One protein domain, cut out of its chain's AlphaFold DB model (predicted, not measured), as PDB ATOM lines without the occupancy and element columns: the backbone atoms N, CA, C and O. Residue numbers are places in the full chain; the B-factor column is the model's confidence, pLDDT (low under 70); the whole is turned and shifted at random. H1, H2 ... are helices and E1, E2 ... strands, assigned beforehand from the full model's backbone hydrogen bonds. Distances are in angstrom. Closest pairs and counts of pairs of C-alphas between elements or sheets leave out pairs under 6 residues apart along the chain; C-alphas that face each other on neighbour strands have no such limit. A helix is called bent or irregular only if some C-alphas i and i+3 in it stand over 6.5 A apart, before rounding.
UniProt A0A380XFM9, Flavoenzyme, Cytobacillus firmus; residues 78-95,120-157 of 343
ATOM      1  N   ARG A  78       4.478   8.105   5.991       73.19
ATOM      2  CA  ARG A  78       3.781   6.865   5.647       73.19
ATOM      3  C   ARG A  78       2.923   7.042   4.396       73.19
ATOM      4  O   ARG A  78       2.852   6.123   3.582       73.19
ATOM      5  N   LYS A  79       2.312   8.217   4.234       76.00
ATOM      6  CA  LYS A  79       1.545   8.567   3.037       76.00
ATOM      7  C   LYS A  79       2.414   8.515   1.781       76.00
ATOM      8  O   LYS A  79       2.067   7.805   0.845       76.00
ATOM      9  N   GLU A  80       3.580   9.160   1.804       74.75
ATOM     10  CA  GLU A  80       4.527   9.139   0.678       74.75
ATOM     11  C   GLU A  80       4.984   7.715   0.345       74.75
ATOM     12  O   GLU A  80       5.015   7.320  -0.821       74.75
ATOM     13  N   TYR A  81       5.277   6.905   1.366       75.88
ATOM     14  CA  TYR A  81       5.608   5.496   1.168       75.88
ATOM     15  C   TYR A  81       4.464   4.725   0.493       75.88
ATOM     16  O   TYR A  81       4.691   3.985  -0.465       75.88
ATOM     17  N   GLN A  82       3.229   4.895   0.974       77.25
ATOM     18  CA  GLN A  82       2.057   4.229   0.407       77.25
ATOM     19  C   GLN A  82       1.776   4.675  -1.028       77.25
ATOM     20  O   GLN A  82       1.437   3.822  -1.847       77.25
ATOM     21  N   ASP A  83       1.950   5.956  -1.345       80.00
ATOM     22  CA  ASP A  83       1.782   6.491  -2.697       80.00
ATOM     23  C   ASP A  83       2.753   5.823  -3.677       80.00
ATOM     24  O   ASP A  83       2.339   5.323  -4.726       80.00
ATOM     25  N   VAL A  84       4.036   5.724  -3.308       80.75
ATOM     26  CA  VAL A  84       5.061   5.054  -4.126       80.75
ATOM     27  C   VAL A  84       4.757   3.562  -4.279       80.75
ATOM     28  O   VAL A  84       4.792   3.027  -5.392       80.75
ATOM     29  N   VAL A  85       4.422   2.876  -3.181       81.44
ATOM     30  CA  VAL A  85       4.153   1.432  -3.198       81.44
ATOM     31  C   VAL A  85       2.887   1.106  -3.984       81.44
ATOM     32  O   VAL A  85       2.902   0.157  -4.767       81.44
ATOM     33  N   LYS A  86       1.800   1.872  -3.834       81.19
ATOM     34  CA  LYS A  86       0.557   1.644  -4.588       81.19
ATOM     35  C   LYS A  86       0.745   1.915  -6.075       81.19
ATOM     36  O   LYS A  86       0.346   1.079  -6.890       81.19
ATOM     37  N   ALA A  87       1.430   3.008  -6.417       83.06
ATOM     38  CA  ALA A  87       1.750   3.336  -7.799       83.06
ATOM     39  C   ALA A  87       2.565   2.220  -8.466       83.06
ATOM     40  O   ALA A  87       2.244   1.812  -9.581       83.06
ATOM     41  N   GLY A  88       3.585   1.699  -7.777       80.44
ATOM     42  CA  GLY A  88       4.426   0.622  -8.296       80.44
ATOM     43  C   GLY A  88       3.721  -0.734  -8.349       80.44
ATOM     44  O   GLY A  88       3.874  -1.470  -9.319       80.44
ATOM     45  N   LYS A  89       2.934  -1.074  -7.323       82.19
ATOM     46  CA  LYS A  89       2.346  -2.410  -7.171       82.19
ATOM     47  C   LYS A  89       1.044  -2.598  -7.955       82.19
ATOM     48  O   LYS A  89       0.846  -3.667  -8.523       82.19
ATOM     49  N   TYR A  90       0.183  -1.581  -7.999       81.75
ATOM     50  CA  TYR A  90      -1.160  -1.669  -8.593       81.75
ATOM     51  C   TYR A  90      -1.329  -0.801  -9.850       81.75
ATOM     52  O   TYR A  90      -2.374  -0.862 -10.492       81.75
ATOM     53  N   LYS A  91      -0.318   0.003 -10.227       78.94
ATOM     54  CA  LYS A  91      -0.422   1.013 -11.301       78.94
ATOM     55  C   LYS A  91      -1.575   2.002 -11.053       78.94
ATOM     56  O   LYS A  91      -2.197   2.497 -11.988       78.94
ATOM     57  N   GLU A  92      -1.846   2.294  -9.783       75.69
ATOM     58  CA  GLU A  92      -2.918   3.180  -9.339       75.69
ATOM     59  C   GLU A  92      -2.376   4.165  -8.301       75.69
ATOM     60  O   GLU A  92      -1.606   3.795  -7.414       75.69
ATOM     61  N   ARG A  93      -2.762   5.437  -8.439       66.62
ATOM     62  CA  ARG A  93      -2.369   6.531  -7.532       66.62
ATOM     63  C   ARG A  93      -3.556   7.126  -6.773       66.62
ATOM     64  O   ARG A  93      -3.401   8.126  -6.083       66.62
ATOM     65  N   LEU A  94      -4.745   6.543  -6.922       65.50
ATOM     66  CA  LEU A  94      -5.941   7.024  -6.246       65.50
ATOM     67  C   LEU A  94      -5.886   6.616  -4.772       65.50
ATOM     68  O   LEU A  94      -6.042   5.452  -4.404       65.50
ATOM     69  N   ILE A  95      -5.660   7.608  -3.915       61.00
ATOM     70  CA  ILE A  95      -5.982   7.536  -2.494       61.00
ATOM     71  C   ILE A  95      -7.052   8.595  -2.264       61.00
ATOM     72  O   ILE A  95      -6.772   9.791  -2.298       61.00
ATOM     73  N   ASP A 120      -4.052  14.162 -23.423       77.69
ATOM     74  CA  ASP A 120      -3.896  14.298 -24.877       77.69
ATOM     75  C   ASP A 120      -2.975  15.462 -25.287       77.69
ATOM     76  O   ASP A 120      -2.413  15.471 -26.381       77.69
ATOM     77  N   GLU A 121      -2.770  16.438 -24.396       82.81
ATOM     78  CA  GLU A 121      -1.858  17.570 -24.595       82.81
ATOM     79  C   GLU A 121      -0.436  17.276 -24.090       82.81
ATOM     80  O   GLU A 121       0.494  18.066 -24.320       82.81
ATOM     81  N   MET A 122      -0.240  16.170 -23.363       80.88
ATOM     82  CA  MET A 122       1.077  15.801 -22.862       80.88
ATOM     83  C   MET A 122       1.969  15.324 -24.011       80.88
ATOM     84  O   MET A 122       1.666  14.388 -24.750       80.88
ATOM     85  N   LYS A 123       3.142  15.949 -24.132       84.06
ATOM     86  CA  LYS A 123       4.172  15.551 -25.091       84.06
ATOM     87  C   LYS A 123       4.999  14.384 -24.547       84.06
ATOM     88  O   LYS A 123       6.130  14.565 -24.115       84.06
ATOM     89  N   VAL A 124       4.421  13.187 -24.560       87.38
ATOM     90  CA  VAL A 124       5.087  11.955 -24.108       87.38
ATOM     91  C   VAL A 124       5.305  11.017 -25.293       87.38
ATOM     92  O   VAL A 124       4.469  10.943 -26.197       87.38
ATOM     93  N   ASP A 125       6.443  10.330 -25.316       86.81
ATOM     94  CA  ASP A 125       6.744   9.258 -26.264       86.81
ATOM     95  C   ASP A 125       6.261   7.907 -25.708       86.81
ATOM     96  O   ASP A 125       6.917   7.289 -24.873       86.81
ATOM     97  N   ASN A 126       5.105   7.455 -26.206       85.56
ATOM     98  CA  ASN A 126       4.480   6.166 -25.874       85.56
ATOM     99  C   ASN A 126       4.543   5.158 -27.028       85.56
ATOM    100  O   ASN A 126       3.765   4.203 -27.069       85.56
ATOM    101  N   THR A 127       5.450   5.366 -27.988       84.38
ATOM    102  CA  THR A 127       5.549   4.519 -29.189       84.38
ATOM    103  C   THR A 127       5.820   3.053 -28.850       84.38
ATOM    104  O   THR A 127       5.301   2.154 -29.513       84.38
ATOM    105  N   ARG A 128       6.598   2.797 -27.793       84.25
ATOM    106  CA  ARG A 128       6.882   1.456 -27.277       84.25
ATOM    107  C   ARG A 128       6.329   1.307 -25.869       84.25
ATOM    108  O   ARG A 128       6.788   1.967 -24.941       84.25
ATOM    109  N   LYS A 129       5.375   0.392 -25.709       87.12
ATOM    110  CA  LYS A 129       4.852   0.019 -24.392       87.12
ATOM    111  C   LYS A 129       5.840  -0.886 -23.662       87.12
ATOM    112  O   LYS A 129       6.529  -1.696 -24.281       87.12
ATOM    113  N   ILE A 130       5.865  -0.775 -22.341       86.50
ATOM    114  CA  ILE A 130       6.695  -1.600 -21.464       86.50
ATOM    115  C   ILE A 130       5.848  -2.763 -20.955       86.50
ATOM    116  O   ILE A 130       4.752  -2.544 -20.434       86.50
ATOM    117  N   ASN A 131       6.350  -3.994 -21.075       87.12
ATOM    118  CA  ASN A 131       5.730  -5.124 -20.389       87.12
ATOM    119  C   ASN A 131       6.096  -5.068 -18.903       87.12
ATOM    120  O   ASN A 131       7.273  -5.110 -18.547       87.12
ATOM    121  N   THR A 132       5.094  -4.954 -18.038       86.50
ATOM    122  CA  THR A 132       5.278  -4.926 -16.588       86.50
ATOM    123  C   THR A 132       4.311  -5.884 -15.908       86.50
ATOM    124  O   THR A 132       3.348  -6.361 -16.508       86.50
ATOM    125  N   ARG A 133       4.565  -6.177 -14.634       85.62
ATOM    126  CA  ARG A 133       3.671  -6.974 -13.796       85.62
ATOM    127  C   ARG A 133       2.997  -6.073 -12.788       85.62
ATOM    128  O   ARG A 133       3.668  -5.361 -12.046       85.62
ATOM    129  N   VAL A 134       1.678  -6.144 -12.748       85.81
ATOM    130  CA  VAL A 134       0.866  -5.456 -11.746       85.81
ATOM    131  C   VAL A 134       0.198  -6.496 -10.869       85.81
ATOM    132  O   VAL A 134      -0.136  -7.587 -11.329       85.81
ATOM    133  N   TYR A 135       0.026  -6.182  -9.593       85.25
ATOM    134  CA  TYR A 135      -0.765  -7.013  -8.702       85.25
ATOM    135  C   TYR A 135      -2.227  -6.602  -8.819       85.25
ATOM    136  O   TYR A 135      -2.544  -5.413  -8.826       85.25
ATOM    137  N   LYS A 136      -3.120  -7.583  -8.877       84.19
ATOM    138  CA  LYS A 136      -4.553  -7.394  -8.674       84.19
ATOM    139  C   LYS A 136      -4.952  -7.990  -7.340       84.19
ATOM    140  O   LYS A 136      -4.465  -9.050  -6.953       84.19
ATOM    141  N   VAL A 137      -5.818  -7.275  -6.634       82.62
ATOM    142  CA  VAL A 137      -6.376  -7.723  -5.359       82.62
ATOM    143  C   VAL A 137      -7.620  -8.549  -5.658       82.62
ATOM    144  O   VAL A 137      -8.595  -8.015  -6.177       82.62
ATOM    145  N   ASP A 138      -7.572  -9.839  -5.337       81.81
ATOM    146  CA  ASP A 138      -8.696 -10.772  -5.510       81.81
ATOM    147  C   ASP A 138      -9.685 -10.698  -4.346       81.81
ATOM    148  O   ASP A 138     -10.869 -10.989  -4.490       81.81
ATOM    149  N   GLY A 139      -9.184 -10.328  -3.168       76.44
ATOM    150  CA  GLY A 139      -9.986 -10.134  -1.970       76.44
ATOM    151  C   GLY A 139      -9.138  -9.586  -0.833       76.44
ATOM    152  O   GLY A 139      -8.006 -10.031  -0.628       76.44
ATOM    153  N   ASP A 140      -9.687  -8.622  -0.104       74.38
ATOM    154  CA  ASP A 140      -9.045  -7.999   1.049       74.38
ATOM    155  C   ASP A 140      -9.979  -8.084   2.257       74.38
ATOM    156  O   ASP A 140     -11.061  -7.498   2.270       74.38
ATOM    157  N   ASN A 141      -9.570  -8.858   3.259       74.06
ATOM    158  CA  ASN A 141     -10.298  -9.046   4.508       74.06
ATOM    159  C   ASN A 141      -9.368  -8.681   5.675       74.06
ATOM    160  O   ASN A 141      -8.148  -8.778   5.553       74.06
ATOM    161  N   LEU A 142      -9.938  -8.404   6.856       61.12
ATOM    162  CA  LEU A 142      -9.201  -8.052   8.086       61.12
ATOM    163  C   LEU A 142      -7.998  -8.957   8.418       61.12
ATOM    164  O   LEU A 142      -7.028  -8.493   9.009       61.12
ATOM    165  N   PHE A 143      -8.053 -10.238   8.040       61.16
ATOM    166  CA  PHE A 143      -7.041 -11.245   8.381       61.16
ATOM    167  C   PHE A 143      -6.241 -11.772   7.185       61.16
ATOM    168  O   PHE A 143      -5.265 -12.507   7.365       61.16
ATOM    169  N   SER A 144      -6.657 -11.460   5.956       65.75
ATOM    170  CA  SER A 144      -5.983 -11.962   4.765       65.75
ATOM    171  C   SER A 144      -6.260 -11.094   3.552       65.75
ATOM    172  O   SER A 144      -7.420 -10.872   3.210       65.75
ATOM    173  N   ARG A 145      -5.191 -10.754   2.839       70.00
ATOM    174  CA  ARG A 145      -5.243 -10.157   1.512       70.00
ATOM    175  C   ARG A 145      -4.761 -11.179   0.490       70.00
ATOM    176  O   ARG A 145      -3.694 -11.765   0.672       70.00
ATOM    177  N   LYS A 146      -5.567 -11.439  -0.537       77.81
ATOM    178  CA  LYS A 146      -5.228 -12.321  -1.659       77.81
ATOM    179  C   LYS A 146      -4.969 -11.480  -2.893       77.81
ATOM    180  O   LYS A 146      -5.778 -10.625  -3.248       77.81
ATOM    181  N   GLU A 147      -3.838 -11.738  -3.529       84.88
ATOM    182  CA  GLU A 147      -3.425 -11.037  -4.735       84.88
ATOM    183  C   GLU A 147      -2.745 -12.001  -5.701       84.88
ATOM    184  O   GLU A 147      -2.035 -12.927  -5.284       84.88
ATOM    185  N   HIS A 148      -2.893 -11.724  -6.990       86.06
ATOM    186  CA  HIS A 148      -2.113 -12.351  -8.047       86.06
ATOM    187  C   HIS A 148      -1.437 -11.285  -8.907       86.06
ATOM    188  O   HIS A 148      -1.898 -10.149  -9.005       86.06
ATOM    189  N   SER A 149      -0.311 -11.648  -9.517       86.50
ATOM    190  CA  SER A 149       0.354 -10.800 -10.502       86.50
ATOM    191  C   SER A 149      -0.162 -11.122 -11.898       86.50
ATOM    192  O   SER A 149      -0.168 -12.294 -12.279       86.50
ATOM    193  N   GLU A 150      -0.491 -10.101 -12.675       89.50
ATOM    194  CA  GLU A 150      -0.800 -10.212 -14.101       89.50
ATOM    195  C   GLU A 150       0.184  -9.380 -14.931       89.50
ATOM    196  O   GLU A 150       0.718  -8.369 -14.463       89.50
ATOM    197  N   GLU A 151       0.441  -9.809 -16.166       89.38
ATOM    198  CA  GLU A 151       1.217  -9.018 -17.118       89.38
ATOM    199  C   GLU A 151       0.332  -7.945 -17.750       89.38
ATOM    200  O   GLU A 151      -0.802  -8.198 -18.160       89.38
ATOM    201  N   LYS A 152       0.852  -6.721 -17.808       87.69
ATOM    202  CA  LYS A 152       0.143  -5.562 -18.334       87.69
ATOM    203  C   LYS A 152       1.109  -4.675 -19.094       87.69
ATOM    204  O   LYS A 152       2.206  -4.374 -18.629       87.69
ATOM    205  N   LEU A 153       0.655  -4.181 -20.239       88.69
ATOM    206  CA  LEU A 153       1.377  -3.154 -20.972       88.69
ATOM    207  C   LEU A 153       1.197  -1.798 -20.274       88.69
ATOM    208  O   LEU A 153       0.079  -1.348 -19.986       88.69
ATOM    209  N   ALA A 154       2.315  -1.154 -19.963       86.19
ATOM    210  CA  ALA A 154       2.361   0.192 -19.423       86.19
ATOM    211  C   ALA A 154       2.878   1.174 -20.469       86.19
ATOM    212  O   ALA A 154       3.841   0.894 -21.177       86.19
ATOM    213  N   ASP A 155       2.213   2.322 -20.547       87.62
ATOM    214  CA  ASP A 155       2.691   3.449 -21.330       87.62
ATOM    215  C   ASP A 155       3.799   4.134 -20.512       87.62
ATOM    216  O   ASP A 155       3.568   4.442 -19.332       87.62
ATOM    217  N   PRO A 156       5.013   4.280 -21.068       87.25
ATOM    218  CA  PRO A 156       6.094   4.971 -20.382       87.25
ATOM    219  C   PRO A 156       5.786   6.464 -20.203       87.25
ATOM    220  O   PRO A 156       4.813   6.998 -20.713       87.25
ATOM    221  N   TYR A 157       6.632   7.162 -19.454       86.44
ATOM    222  CA  TYR A 157       6.625   8.625 -19.410       86.44
ATOM    223  C   TYR A 157       7.953   9.147 -19.955       86.44
ATOM    224  O   TYR A 157       8.749   9.744 -19.233       86.44
TER     225      TYR A 157
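What this domain is: This is residues 78 to 95 and 120 to 157 of the 343 residues of the protein "Flavoenzyme" of Cytobacillus firmus (UniProt A0A380XFM9). A long, arched hairpin of two strands, E1 and E2, makes the length of the domain, and a single helix, H1, points with its last residues, 86 to 90, at the hollow side of the arch, near the middle of E1. At the open end of the hairpin the printed residues 120 to 129, which hold no named element, lead into E1. The printed part has 56 residues, with one named helix and two named strands in the order H1, E1, E2; the sheet has the order E1 - E2, antiparallel, and the class is mixed, helices and strands. The whole is loose, with a radius of gyration of the C-alphas of 14.1 A, and elongated, with spans of 44 by 26 by 17 A.

Where its parts are: E1, residues 130 to 141, is the longest strand by residues and measures 31.9 A from first to last C-alpha; it begins with C-alpha 130 at (6.695, -1.600, -21.464). E2, residues 144 to 154, measures 28.3 A and ends with C-alpha 154 at (2.361, 0.192, -19.423). H1, residues 78 to 90, measures 17.3 A, and its C-alpha 78 is at (3.781, 6.865, 5.647).

How they stand to each other: E1 and E2 are a hairpin with a tight link of 2 residues, antiparallel, with 158 degrees between their directions. C-alphas 135 and 149 face each other at 4.3 A. N 130 and O 154 are within hydrogen-bond range at 2.9 A, and so are N 148 and O 136 at 3.1 A. E2 bends by 65 degrees at residue 151. H1 and E1 have 6 pairs of C-alphas within 8 A, and their closest C-alphas, those of Tyr 90 and Val 134, are 5.3 A apart. The centres of H1 and E1 are 13.5 A from each other. H1 and E2 are apart. In H1 every O i to N i+4 pair is within hydrogen-bond range, and H1 is not bent.

The domain as a whole: The two C-alphas farthest apart are those of Lys 123 and Phe 143, at 44.3 A. Residues 96 to 119 are not printed, and C-alphas 95 and 120 are 23.5 A apart across this cut. The link from H1 to E1 is the link across the cut, with 39 residues between them in the chain, 24 of them not printed. The mean pLDDT of the printed part is 80.4, and residues 93 to 95 and 142 to 144 are under 70 in this model.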